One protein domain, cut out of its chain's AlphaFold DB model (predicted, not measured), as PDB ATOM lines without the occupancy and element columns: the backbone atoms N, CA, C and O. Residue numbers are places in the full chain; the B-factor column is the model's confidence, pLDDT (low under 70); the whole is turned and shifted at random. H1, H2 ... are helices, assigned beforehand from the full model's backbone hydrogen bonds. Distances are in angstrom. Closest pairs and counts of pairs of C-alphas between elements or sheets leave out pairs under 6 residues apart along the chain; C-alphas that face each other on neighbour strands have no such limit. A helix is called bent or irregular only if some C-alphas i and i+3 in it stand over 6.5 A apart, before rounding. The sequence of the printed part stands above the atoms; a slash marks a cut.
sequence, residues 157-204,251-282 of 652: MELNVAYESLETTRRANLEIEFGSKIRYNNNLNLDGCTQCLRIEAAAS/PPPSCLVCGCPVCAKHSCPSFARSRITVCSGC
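What this domain is: This is residues 157 to 204 and 251 to 282 of the 652 residues of the protein "Hypothetical protein" of Ditylum brightwellii (UniProt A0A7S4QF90). A long helix, H1, runs along one side of the model, and its first residues, 157 to 162, stick out as a free arm. After H1 a long link folds back to the shorter helix H2, which runs nearly the same way as H1, while residues 251 to 282 wind into a looped lobe that holds the very short helix H3. The printed part has 80 residues, with three named helices in the order H1, H2, H3 and no named strand, and its class is all helix. It is only just compact, close to loose, with a radius of gyration of the C-alphas of 13.6 A. The C-alphas span 39 by 34 by 19 A, an outline that is only just flat.

Where its parts are: H1 holds residues 157 to 182 and measures 33.0 A from first to last C-alpha. It begins at C-alpha 157 at (-52.382, -45.718, -21.765) and ends at C-alpha 182 at (-26.130, -40.567, -41.044). H1 has a kink of 50 degrees near residue 176 and is irregular, with C-alphas 177 and 180 8.1 A apart. H2 holds residues 194 to 204 and measures 15.0 A. Residues 251 to 268, 18 residues with no named element, come before H3, and their C-alphas lie 4 to 14 A from the mean of all C-alphas. H3 holds residues 269 to 272, measures 4.9 A and ends at C-alpha 272 at (-24.286, -38.836, -9.774).

How they stand to each other: H1 and H2 only just touch, with 3 pairs of C-alphas within 8 A, and H1 does so with residues 178 to 181 alone. Their closest C-alphas are those of Lys 181 and Ala 201, 6.9 A apart. Their lines stand at a shallow tilt of 13 degrees, and they run the same way, with their centres 17.7 A apart. H3 is apart from both H1 and H2. In H2 every O i to N i+4 pair is within hydrogen-bond range, in H1 20 of 22 are, and H3, with 4 residues, is too short for such a pair; its one O i to N i+3 pair is within range.

The domain as a whole: The two C-alphas farthest apart are those of Met 157 and Ala 203, at 41.0 A. The link from H1 to H2, 11 residues, is long. Residues 205 to 250 are not printed, and C-alphas 204 and 251 are 22.9 A apart across this cut, which lies in the link from H2 to H3. The mean pLDDT of the printed part is 82.5. Four printed residues are under 70: 157, 159, 162 and 163.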
ATOM      1  N   MET A 157     -52.677 -45.295 -20.399       68.12
ATOM      2  CA  MET A 157     -52.382 -45.718 -21.765       68.12
ATOM      3  C   MET A 157     -51.984 -44.517 -22.625       68.12
ATOM      4  O   MET A 157     -51.009 -44.607 -23.373       68.12
ATOM      5  N   GLU A 158     -52.670 -43.385 -22.465       70.19
ATOM      6  CA  GLU A 158     -52.357 -42.138 -23.174       70.19
ATOM      7  C   GLU A 158     -50.955 -41.622 -22.844       70.19
ATOM      8  O   GLU A 158     -50.211 -41.215 -23.736       70.19
ATOM      9  N   LEU A 159     -50.534 -41.730 -21.586       63.59
ATOM     10  CA  LEU A 159     -49.221 -41.258 -21.158       63.59
ATOM     11  C   LEU A 159     -48.067 -42.119 -21.710       63.59
ATOM     12  O   LEU A 159     -47.014 -41.597 -22.083       63.59
ATOM     13  N   ASN A 160     -48.271 -43.434 -21.847       70.44
ATOM     14  CA  ASN A 160     -47.313 -44.313 -22.528       70.44
ATOM     15  C   ASN A 160     -47.189 -43.965 -24.016       70.44
ATOM     16  O   ASN A 160     -46.077 -43.906 -24.543       70.44
ATOM     17  N   VAL A 161     -48.321 -43.691 -24.673       75.81
ATOM     18  CA  VAL A 161     -48.352 -43.235 -26.070       75.81
ATOM     19  C   VAL A 161     -47.641 -41.887 -26.212       75.81
ATOM     20  O   VAL A 161     -46.861 -41.704 -27.147       75.81
ATOM     21  N   ALA A 162     -47.823 -40.968 -25.260       69.12
ATOM     22  CA  ALA A 162     -47.119 -39.691 -25.241       69.12
ATOM     23  C   ALA A 162     -45.593 -39.875 -25.133       69.12
ATOM     24  O   ALA A 162     -44.843 -39.227 -25.864       69.12
ATOM     25  N   TYR A 163     -45.112 -40.801 -24.297       67.50
ATOM     26  CA  TYR A 163     -43.678 -41.099 -24.200       67.50
ATOM     27  C   TYR A 163     -43.106 -41.758 -25.459       67.50
ATOM     28  O   TYR A 163     -42.011 -41.392 -25.894       67.50
ATOM     29  N   GLU A 164     -43.825 -42.703 -26.065       75.19
ATOM     30  CA  GLU A 164     -43.407 -43.319 -27.330       75.19
ATOM     31  C   GLU A 164     -43.376 -42.283 -28.466       75.19
ATOM     32  O   GLU A 164     -42.434 -42.251 -29.266       75.19
ATOM     33  N   SER A 165     -44.344 -41.365 -28.476       75.19
ATOM     34  CA  SER A 165     -44.381 -40.218 -29.384       75.19
ATOM     35  C   SER A 165     -43.198 -39.266 -29.160       75.19
ATOM     36  O   SER A 165     -42.539 -38.857 -30.121       75.19
ATOM     37  N   LEU A 166     -42.841 -38.973 -27.904       72.38
ATOM     38  CA  LEU A 166     -41.671 -38.155 -27.563       72.38
ATOM     39  C   LEU A 166     -40.357 -38.806 -28.006       72.38
ATOM     40  O   LEU A 166     -39.494 -38.121 -28.556       72.38
ATOM     41  N   GLU A 167     -40.198 -40.116 -27.818       77.94
ATOM     42  CA  GLU A 167     -38.999 -40.839 -28.256       77.94
ATOM     43  C   GLU A 167     -38.907 -40.917 -29.788       77.94
ATOM     44  O   GLU A 167     -37.831 -40.725 -30.361       77.94
ATOM     45  N   THR A 168     -40.040 -41.116 -30.465       80.44
ATOM     46  CA  THR A 168     -40.128 -41.082 -31.934       80.44
ATOM     47  C   THR A 168     -39.755 -39.698 -32.465       80.44
ATOM     48  O   THR A 168     -38.915 -39.577 -33.357       80.44
ATOM     49  N   THR A 169     -40.292 -38.643 -31.851       75.94
ATOM     50  CA  THR A 169     -39.976 -37.246 -32.186       75.94
ATOM     51  C   THR A 169     -38.509 -36.929 -31.911       75.94
ATOM     52  O   THR A 169     -37.847 -36.274 -32.715       75.94
ATOM     53  N   ARG A 170     -37.945 -37.435 -30.808       83.94
ATOM     54  CA  ARG A 170     -36.517 -37.298 -30.499       83.94
ATOM     55  C   ARG A 170     -35.661 -37.931 -31.591       83.94
ATOM     56  O   ARG A 170     -34.716 -37.294 -32.051       83.94
ATOM     57  N   ARG A 171     -35.970 -39.164 -32.005       83.12
ATOM     58  CA  ARG A 171     -35.246 -39.857 -33.083       83.12
ATOM     59  C   ARG A 171     -35.351 -39.096 -34.399       83.12
ATOM     60  O   ARG A 171     -34.312 -38.829 -34.993       83.12
ATOM     61  N   ALA A 172     -36.547 -38.645 -34.771       82.94
ATOM     62  CA  ALA A 172     -36.754 -37.807 -35.950       82.94
ATOM     63  C   ALA A 172     -35.937 -36.503 -35.884       82.94
ATOM     64  O   ALA A 172     -35.273 -36.139 -36.848       82.94
ATOM     65  N   ASN A 173     -35.887 -35.833 -34.728       81.94
ATOM     66  CA  ASN A 173     -35.081 -34.623 -34.546       81.94
ATOM     67  C   ASN A 173     -33.579 -34.891 -34.688       81.94
ATOM     68  O   ASN A 173     -32.872 -34.077 -35.277       81.94
ATOM     69  N   LEU A 174     -33.077 -36.025 -34.193       84.12
ATOM     70  CA  LEU A 174     -31.676 -36.412 -34.398       84.12
ATOM     71  C   LEU A 174     -31.402 -36.810 -35.849       84.12
ATOM     72  O   LEU A 174     -30.323 -36.528 -36.366       84.12
ATOM     73  N   GLU A 175     -32.363 -37.438 -36.520       85.62
ATOM     74  CA  GLU A 175     -32.292 -37.704 -37.955       85.62
ATOM     75  C   GLU A 175     -32.313 -36.413 -38.773       85.62
ATOM     76  O   GLU A 175     -31.629 -36.341 -39.782       85.62
ATOM     77  N   ILE A 176     -33.012 -35.364 -38.344       86.81
ATOM     78  CA  ILE A 176     -32.951 -34.047 -38.993       86.81
ATOM     79  C   ILE A 176     -31.606 -33.369 -38.689       86.81
ATOM     80  O   ILE A 176     -30.937 -32.893 -39.606       86.81
ATOM     81  N   GLU A 177     -31.170 -33.370 -37.424       85.44
ATOM     82  CA  GLU A 177     -29.922 -32.729 -36.974       85.44
ATOM     83  C   GLU A 177     -28.681 -33.376 -37.620       85.44
ATOM     84  O   GLU A 177     -27.721 -32.684 -37.971       85.44
ATOM     85  N   PHE A 178     -28.696 -34.700 -37.817       87.56
ATOM     86  CA  PHE A 178     -27.552 -35.465 -38.327       87.56
ATOM     87  C   PHE A 178     -27.806 -36.184 -39.653       87.56
ATOM     88  O   PHE A 178     -26.915 -36.894 -40.114       87.56
ATOM     89  N   GLY A 179     -28.964 -36.035 -40.294       79.56
ATOM     90  CA  GLY A 179     -29.387 -36.870 -41.430       79.56
ATOM     91  C   GLY A 179     -28.443 -36.851 -42.619       79.56
ATOM     92  O   GLY A 179     -28.194 -37.887 -43.236       79.56
ATOM     93  N   SER A 180     -27.828 -35.699 -42.890       76.62
ATOM     94  CA  SER A 180     -26.781 -35.587 -43.907       76.62
ATOM     95  C   SER A 180     -25.552 -36.437 -43.572       76.62
ATOM     96  O   SER A 180     -24.939 -36.990 -44.474       76.62
ATOM     97  N   LYS A 181     -25.224 -36.612 -42.287       74.75
ATOM     98  CA  LYS A 181     -24.074 -37.388 -41.789       74.75
ATOM     99  C   LYS A 181     -24.403 -38.867 -41.574       74.75
ATOM    100  O   LYS A 181     -23.535 -39.712 -41.794       74.75
ATOM    101  N   ILE A 182     -25.644 -39.188 -41.203       71.62
ATOM    102  CA  ILE A 182     -26.130 -40.567 -41.044       71.62
ATOM    103  C   ILE A 182     -26.085 -41.303 -42.389       71.62
ATOM    104  O   ILE A 182     -25.645 -42.447 -42.430       71.62
ATOM    105  N   ARG A 183     -26.432 -40.643 -43.507       70.75
ATOM    106  CA  ARG A 183     -26.385 -41.273 -44.844       70.75
ATOM    107  C   ARG A 183     -24.989 -41.743 -45.267       70.75
ATOM    108  O   ARG A 183     -24.885 -42.713 -46.008       70.75
ATOM    109  N   TYR A 184     -23.923 -41.084 -44.810       71.25
ATOM    110  CA  TYR A 184     -22.547 -41.499 -45.119       71.25
ATOM    111  C   TYR A 184     -22.003 -42.543 -44.138       71.25
ATOM    112  O   TYR A 184     -21.073 -43.274 -44.472       71.25
ATOM    113  N   ASN A 185     -22.584 -42.636 -42.941       73.19
ATOM    114  CA  ASN A 185     -22.202 -43.587 -41.906       73.19
ATOM    115  C   ASN A 185     -23.428 -44.401 -41.478       73.19
ATOM    116  O   ASN A 185     -24.062 -44.097 -40.469       73.19
ATOM    117  N   ASN A 186     -23.691 -45.502 -42.193       72.88
ATOM    118  CA  ASN A 186     -24.784 -46.463 -41.939       72.88
ATOM    119  C   ASN A 186     -24.786 -47.110 -40.530       72.88
ATOM    120  O   ASN A 186     -25.583 -48.001 -40.263       72.88
ATOM    121  N   ASN A 187     -23.896 -46.690 -39.626       76.50
ATOM    122  CA  ASN A 187     -23.705 -47.249 -38.290       76.50
ATOM    123  C   ASN A 187     -23.881 -46.216 -37.162       76.50
ATOM    124  O   ASN A 187     -23.457 -46.486 -36.034       76.50
ATOM    125  N   LEU A 188     -24.447 -45.028 -37.424       81.12
ATOM    126  CA  LEU A 188     -24.680 -44.057 -36.351       81.12
ATOM    127  C   LEU A 188     -25.756 -44.592 -35.391       81.12
ATOM    128  O   LEU A 188     -26.920 -44.743 -35.752       81.12
ATOM    129  N   ASN A 189     -25.360 -44.904 -34.159       85.44
ATOM    130  CA  ASN A 189     -26.269 -45.444 -33.156       85.44
ATOM    131  C   ASN A 189     -27.068 -44.310 -32.486       85.44
ATOM    132  O   ASN A 189     -26.573 -43.681 -31.550       85.44
ATOM    133  N   LEU A 190     -28.304 -44.079 -32.940       87.19
ATOM    134  CA  LEU A 190     -29.230 -43.061 -32.407       87.19
ATOM    135  C   LEU A 190     -29.668 -43.305 -30.946       87.19
ATOM    136  O   LEU A 190     -30.184 -42.392 -30.290       87.19
ATOM    137  N   ASP A 191     -29.417 -44.506 -30.415       87.25
ATOM    138  CA  ASP A 191     -29.635 -44.846 -29.002       87.25
ATOM    139  C   ASP A 191     -28.441 -44.439 -28.115       87.25
ATOM    140  O   ASP A 191     -28.449 -44.607 -26.893       87.25
ATOM    141  N   GLY A 192     -27.375 -43.912 -28.724       89.19
ATOM    142  CA  GLY A 192     -26.212 -43.372 -28.036       89.19
ATOM    143  C   GLY A 192     -26.480 -42.020 -27.376       89.19
ATOM    144  O   GLY A 192     -27.454 -41.331 -27.656       89.19
ATOM    145  N   CYS A 193     -25.565 -41.605 -26.499       92.31
ATOM    146  CA  CYS A 193     -25.640 -40.302 -25.847       92.31
ATOM    147  C   CYS A 193     -25.701 -39.168 -26.880       92.31
ATOM    148  O   CYS A 193     -24.758 -39.013 -27.656       92.31
ATOM    149  N   THR A 194     -26.727 -38.317 -26.831       88.62
ATOM    150  CA  THR A 194     -26.924 -37.232 -27.816       88.62
ATOM    151  C   THR A 194     -25.728 -36.290 -27.914       88.62
ATOM    152  O   THR A 194     -25.303 -35.934 -29.007       88.62
ATOM    153  N   GLN A 195     -25.101 -35.953 -26.787       89.81
ATOM    154  CA  GLN A 195     -23.897 -35.122 -26.800       89.81
ATOM    155  C   GLN A 195     -22.674 -35.830 -27.412       89.81
ATOM    156  O   GLN A 195     -21.872 -35.186 -28.082       89.81
ATOM    157  N   CYS A 196     -22.537 -37.151 -27.238       91.94
ATOM    158  CA  CYS A 196     -21.516 -37.918 -27.961       91.94
ATOM    159  C   CYS A 196     -21.794 -37.895 -29.464       91.94
ATOM    160  O   CYS A 196     -20.870 -37.640 -30.223       91.94
ATOM    161  N   LEU A 197     -23.054 -38.084 -29.871       90.25
ATOM    162  CA  LEU A 197     -23.454 -38.027 -31.277       90.25
ATOM    163  C   LEU A 197     -23.143 -36.661 -31.896       90.25
ATOM    164  O   LEU A 197     -22.591 -36.613 -32.987       90.25
ATOM    165  N   ARG A 198     -23.380 -35.555 -31.177       89.88
ATOM    166  CA  ARG A 198     -22.976 -34.205 -31.616       89.88
ATOM    167  C   ARG A 198     -21.471 -34.062 -31.795       89.88
ATOM    168  O   ARG A 198     -21.032 -33.494 -32.788       89.88
ATOM    169  N   ILE A 199     -20.682 -34.568 -30.848       90.00
ATOM    170  CA  ILE A 199     -19.215 -34.508 -30.915       90.00
ATOM    171  C   ILE A 199     -18.693 -35.366 -32.075       90.00
ATOM    172  O   ILE A 199     -17.833 -34.913 -32.828       90.00
ATOM    173  N   GLU A 200     -19.224 -36.575 -32.249       88.69
ATOM    174  CA  GLU A 200     -18.880 -37.474 -33.356       88.69
ATOM    175  C   GLU A 200     -19.268 -36.860 -34.703       88.69
ATOM    176  O   GLU A 200     -18.450 -36.827 -35.620       88.69
ATOM    177  N   ALA A 201     -20.468 -36.286 -34.794       86.62
ATOM    178  CA  ALA A 201     -20.930 -35.566 -35.968       86.62
ATOM    179  C   ALA A 201     -20.049 -34.347 -36.267       86.62
ATOM    180  O   ALA A 201     -19.729 -34.095 -37.425       86.62
ATOM    181  N   ALA A 202     -19.651 -33.569 -35.258       86.75
ATOM    182  CA  ALA A 202     -18.763 -32.423 -35.440       86.75
ATOM    183  C   ALA A 202     -17.377 -32.861 -35.936       86.75
ATOM    184  O   ALA A 202     -16.845 -32.251 -36.864       86.75
ATOM    185  N   ALA A 203     -16.838 -33.953 -35.387       87.25
ATOM    186  CA  ALA A 203     -15.557 -34.526 -35.792       87.25
ATOM    187  C   ALA A 203     -15.588 -35.159 -37.194       87.25
ATOM    188  O   ALA A 203     -14.563 -35.175 -37.874       87.25
ATOM    189  N   SER A 204     -16.741 -35.672 -37.636       83.19
ATOM    190  CA  SER A 204     -16.899 -36.259 -38.971       83.19
ATOM    191  C   SER A 204     -17.091 -35.220 -40.072       83.19
ATOM    192  O   SER A 204     -17.013 -35.573 -41.243       83.19
ATOM    193  N   PRO A 251     -28.000 -50.137 -23.126       81.94
ATOM    194  CA  PRO A 251     -28.273 -48.775 -23.550       81.94
ATOM    195  C   PRO A 251     -27.918 -47.808 -22.408       81.94
ATOM    196  O   PRO A 251     -28.063 -48.166 -21.233       81.94
ATOM    197  N   PRO A 252     -27.367 -46.624 -22.722       87.00
ATOM    198  CA  PRO A 252     -27.091 -45.618 -21.706       87.00
ATOM    199  C   PRO A 252     -28.392 -45.201 -20.995       87.00
ATOM    200  O   PRO A 252     -29.441 -45.161 -21.638       87.00
ATOM    201  N   PRO A 253     -28.341 -44.862 -19.694       86.94
ATOM    202  CA  PRO A 253     -29.511 -44.358 -18.980       86.94
ATOM    203  C   PRO A 253     -30.005 -43.040 -19.597       86.94
ATOM    204  O   PRO A 253     -29.206 -42.231 -20.081       86.94
ATOM    205  N   SER A 254     -31.317 -42.816 -19.573       86.31
ATOM    206  CA  SER A 254     -31.949 -41.581 -20.042       86.31
ATOM    207  C   SER A 254     -31.868 -40.465 -18.997       86.31
ATOM    208  O   SER A 254     -31.832 -40.700 -17.790       86.31
ATOM    209  N   CYS A 255     -31.810 -39.222 -19.469       85.44
ATOM    210  CA  CYS A 255     -31.929 -38.032 -18.638       85.44
ATOM    211  C   CYS A 255     -33.344 -37.946 -18.054       85.44
ATOM    212  O   CYS A 255     -34.306 -38.002 -18.814       85.44
ATOM    213  N   LEU A 256     -33.468 -37.707 -16.745       78.69
ATOM    214  CA  LEU A 256     -34.761 -37.565 -16.066       78.69
ATOM    215  C   LEU A 256     -35.629 -36.437 -16.651       78.69
ATOM    216  O   LEU A 256     -36.844 -36.556 -16.670       78.69
ATOM    217  N   VAL A 257     -35.012 -35.351 -17.124       77.50
ATOM    218  CA  VAL A 257     -35.747 -34.152 -17.565       77.50
ATOM    219  C   VAL A 257     -36.115 -34.187 -19.040       77.50
ATOM    220  O   VAL A 257     -37.225 -33.829 -19.411       77.50
ATOM    221  N   CYS A 258     -35.177 -34.570 -19.907       79.12
ATOM    222  CA  CYS A 258     -35.390 -34.510 -21.356       79.12
ATOM    223  C   CYS A 258     -35.518 -35.876 -22.025       79.12
ATOM    224  O   CYS A 258     -35.610 -35.930 -23.247       79.12
ATOM    225  N   GLY A 259     -35.418 -36.977 -21.277       79.62
ATOM    226  CA  GLY A 259     -35.447 -38.336 -21.823       79.62
ATOM    227  C   GLY A 259     -34.220 -38.721 -22.659       79.62
ATOM    228  O   GLY A 259     -34.016 -39.900 -22.925       79.62
ATOM    229  N   CYS A 260     -33.353 -37.774 -23.038       86.44
ATOM    230  CA  CYS A 260     -32.203 -38.065 -23.891       86.44
ATOM    231  C   CYS A 260     -31.263 -39.097 -23.246       86.44
ATOM    232  O   CYS A 260     -30.892 -38.910 -22.086       86.44
ATOM    233  N   PRO A 261     -30.796 -40.119 -23.983       88.62
ATOM    234  CA  PRO A 261     -29.751 -41.025 -23.513       88.62
ATOM    235  C   PRO A 261     -28.489 -40.250 -23.118       88.62
ATOM    236  O   PRO A 261     -28.043 -39.345 -23.833       88.62
ATOM    237  N   VAL A 262     -27.884 -40.616 -21.986       92.88
ATOM    238  CA  VAL A 262     -26.705 -39.939 -21.437       92.88
ATOM    239  C   VAL A 262     -25.648 -40.952 -21.025       92.88
ATOM    240  O   VAL A 262     -25.878 -41.844 -20.212       92.88
ATOM    241  N   CYS A 263     -24.437 -40.809 -21.556       94.25
ATOM    242  CA  CYS A 263     -23.312 -41.611 -21.087       94.25
ATOM    243  C   CYS A 263     -22.769 -41.054 -19.763       94.25
ATOM    244  O   CYS A 263     -22.935 -39.876 -19.453       94.25
ATOM    245  N   ALA A 264     -22.025 -41.866 -19.012       92.38
ATOM    246  CA  ALA A 264     -21.435 -41.446 -17.735       92.38
ATOM    247  C   ALA A 264     -20.565 -40.172 -17.828       92.38
ATOM    248  O   ALA A 264     -20.437 -39.458 -16.841       92.38
ATOM    249  N   LYS A 265     -19.989 -39.864 -19.003       93.50
ATOM    250  CA  LYS A 265     -19.187 -38.646 -19.228       93.50
ATOM    251  C   LYS A 265     -20.027 -37.375 -19.386       93.50
ATOM    252  O   LYS A 265     -19.542 -36.297 -19.073       93.50
ATOM    253  N   HIS A 266     -21.248 -37.499 -19.901       93.94
ATOM    254  CA  HIS A 266     -22.161 -36.374 -20.130       93.94
ATOM    255  C   HIS A 266     -23.304 -36.330 -19.110       93.94
ATOM    256  O   HIS A 266     -24.158 -35.448 -19.175       93.94
ATOM    257  N   SER A 267     -23.324 -37.276 -18.170       93.38
ATOM    258  CA  SER A 267     -24.164 -37.215 -16.983       93.38
ATOM    259  C   SER A 267     -23.581 -36.189 -16.027       93.38
ATOM    260  O   SER A 267     -22.374 -36.165 -15.789       93.38
ATOM    261  N   CYS A 268     -24.437 -35.352 -15.458       91.19
ATOM    262  CA  CYS A 268     -24.007 -34.334 -14.522       91.19
ATOM    263  C   CYS A 268     -23.447 -34.969 -13.237       91.19
ATOM    264  O   CYS A 268     -24.155 -35.735 -12.573       91.19
ATOM    265  N   PRO A 269     -22.204 -34.638 -12.841       89.94
ATOM    266  CA  PRO A 269     -21.590 -35.183 -11.632       89.94
ATOM    267  C   PRO A 269     -22.344 -34.814 -10.350       89.94
ATOM    268  O   PRO A 269     -22.363 -35.603  -9.405       89.94
ATOM    269  N   SER A 270     -23.001 -33.648 -10.320       81.62
ATOM    270  CA  SER A 270     -23.769 -33.168  -9.161       81.62
ATOM    271  C   SER A 270     -24.911 -34.115  -8.786       81.62
ATOM    272  O   SER A 270     -25.205 -34.293  -7.606       81.62
ATOM    273  N   PHE A 271     -25.489 -34.791  -9.784       80.69
ATOM    274  CA  PHE A 271     -26.584 -35.753  -9.619       80.69
ATOM    275  C   PHE A 271     -26.111 -37.212  -9.557       80.69
ATOM    276  O   PHE A 271     -26.871 -38.104  -9.180       80.69
ATOM    277  N   ALA A 272     -24.828 -37.478  -9.825       83.31
ATOM    278  CA  ALA A 272     -24.286 -38.836  -9.774       83.31
ATOM    279  C   ALA A 272     -24.424 -39.466  -8.374       83.31
ATOM    280  O   ALA A 272     -24.648 -40.669  -8.250       83.31
ATOM    281  N   ARG A 273     -24.346 -38.654  -7.307       79.44
ATOM    282  CA  ARG A 273     -24.482 -39.124  -5.915       79.44
ATOM    283  C   ARG A 273     -25.901 -39.563  -5.558       79.44
ATOM    284  O   ARG A 273     -26.051 -40.472  -4.748       79.44
ATOM    285  N   SER A 274     -26.923 -38.953  -6.156       73.44
ATOM    286  CA  SER A 274     -28.332 -39.295  -5.913       73.44
ATOM    287  C   SER A 274     -28.836 -40.434  -6.805       73.44
ATOM    288  O   SER A 274     -30.006 -40.801  -6.718       73.44
ATOM    289  N   ARG A 275     -27.962 -41.012  -7.649       79.75
ATOM    290  CA  ARG A 275     -28.325 -42.008  -8.673       79.75
ATOM    291  C   ARG A 275     -29.414 -41.501  -9.628       79.75
ATOM    292  O   ARG A 275     -30.210 -42.290 -10.131       79.75
ATOM    293  N   ILE A 276     -29.458 -40.189  -9.857       81.88
ATOM    294  CA  ILE A 276     -30.349 -39.561 -10.833       81.88
ATOM    295  C   ILE A 276     -29.503 -39.214 -12.054       81.88
ATOM    296  O   ILE A 276     -28.508 -38.497 -11.953       81.88
ATOM    297  N   THR A 277     -29.884 -39.732 -13.218       86.69
ATOM    298  CA  THR A 277     -29.220 -39.384 -14.472       86.69
ATOM    299  C   THR A 277     -29.832 -38.096 -15.003       86.69
ATOM    300  O   THR A 277     -30.987 -38.066 -15.411       86.69
ATOM    301  N   VAL A 278     -29.053 -37.018 -15.007       85.88
ATOM    302  CA  VAL A 278     -29.414 -35.747 -15.648       85.88
ATOM    303  C   VAL A 278     -28.306 -35.412 -16.637       85.88
ATOM    304  O   VAL A 278     -27.130 -35.455 -16.269       85.88
ATOM    305  N   CYS A 279     -28.640 -35.116 -17.894       91.69
ATOM    306  CA  CYS A 279     -27.635 -34.701 -18.871       91.69
ATOM    307  C   CYS A 279     -27.034 -33.349 -18.477       91.69
ATOM    308  O   CYS A 279     -27.684 -32.551 -17.809       91.69
ATOM    309  N   SER A 280     -25.801 -33.073 -18.899       87.94
ATOM    310  CA  SER A 280     -25.139 -31.795 -18.616       87.94
ATOM    311  C   SER A 280     -25.993 -30.584 -19.014       87.94
ATOM    312  O   SER A 280     -26.072 -29.637 -18.239       87.94
ATOM    313  N   GLY A 281     -26.702 -30.655 -20.146       83.62
ATOM    314  CA  GLY A 281     -27.626 -29.607 -20.596       83.62
ATOM    315  C   GLY A 281     -28.794 -29.374 -19.634       83.62
ATOM    316  O   GLY A 281     -28.995 -28.262 -19.176       83.62
ATOM    317  N   CYS A 282     -29.524 -30.423 -19.247       81.50
ATOM    318  CA  CYS A 282     -30.624 -30.291 -18.287       81.50
ATOM    319  C   CYS A 282     -30.141 -30.021 -16.866       81.50
ATOM    320  O   CYS A 282     -30.884 -29.469 -16.072       81.50
TER     321      CYS A 282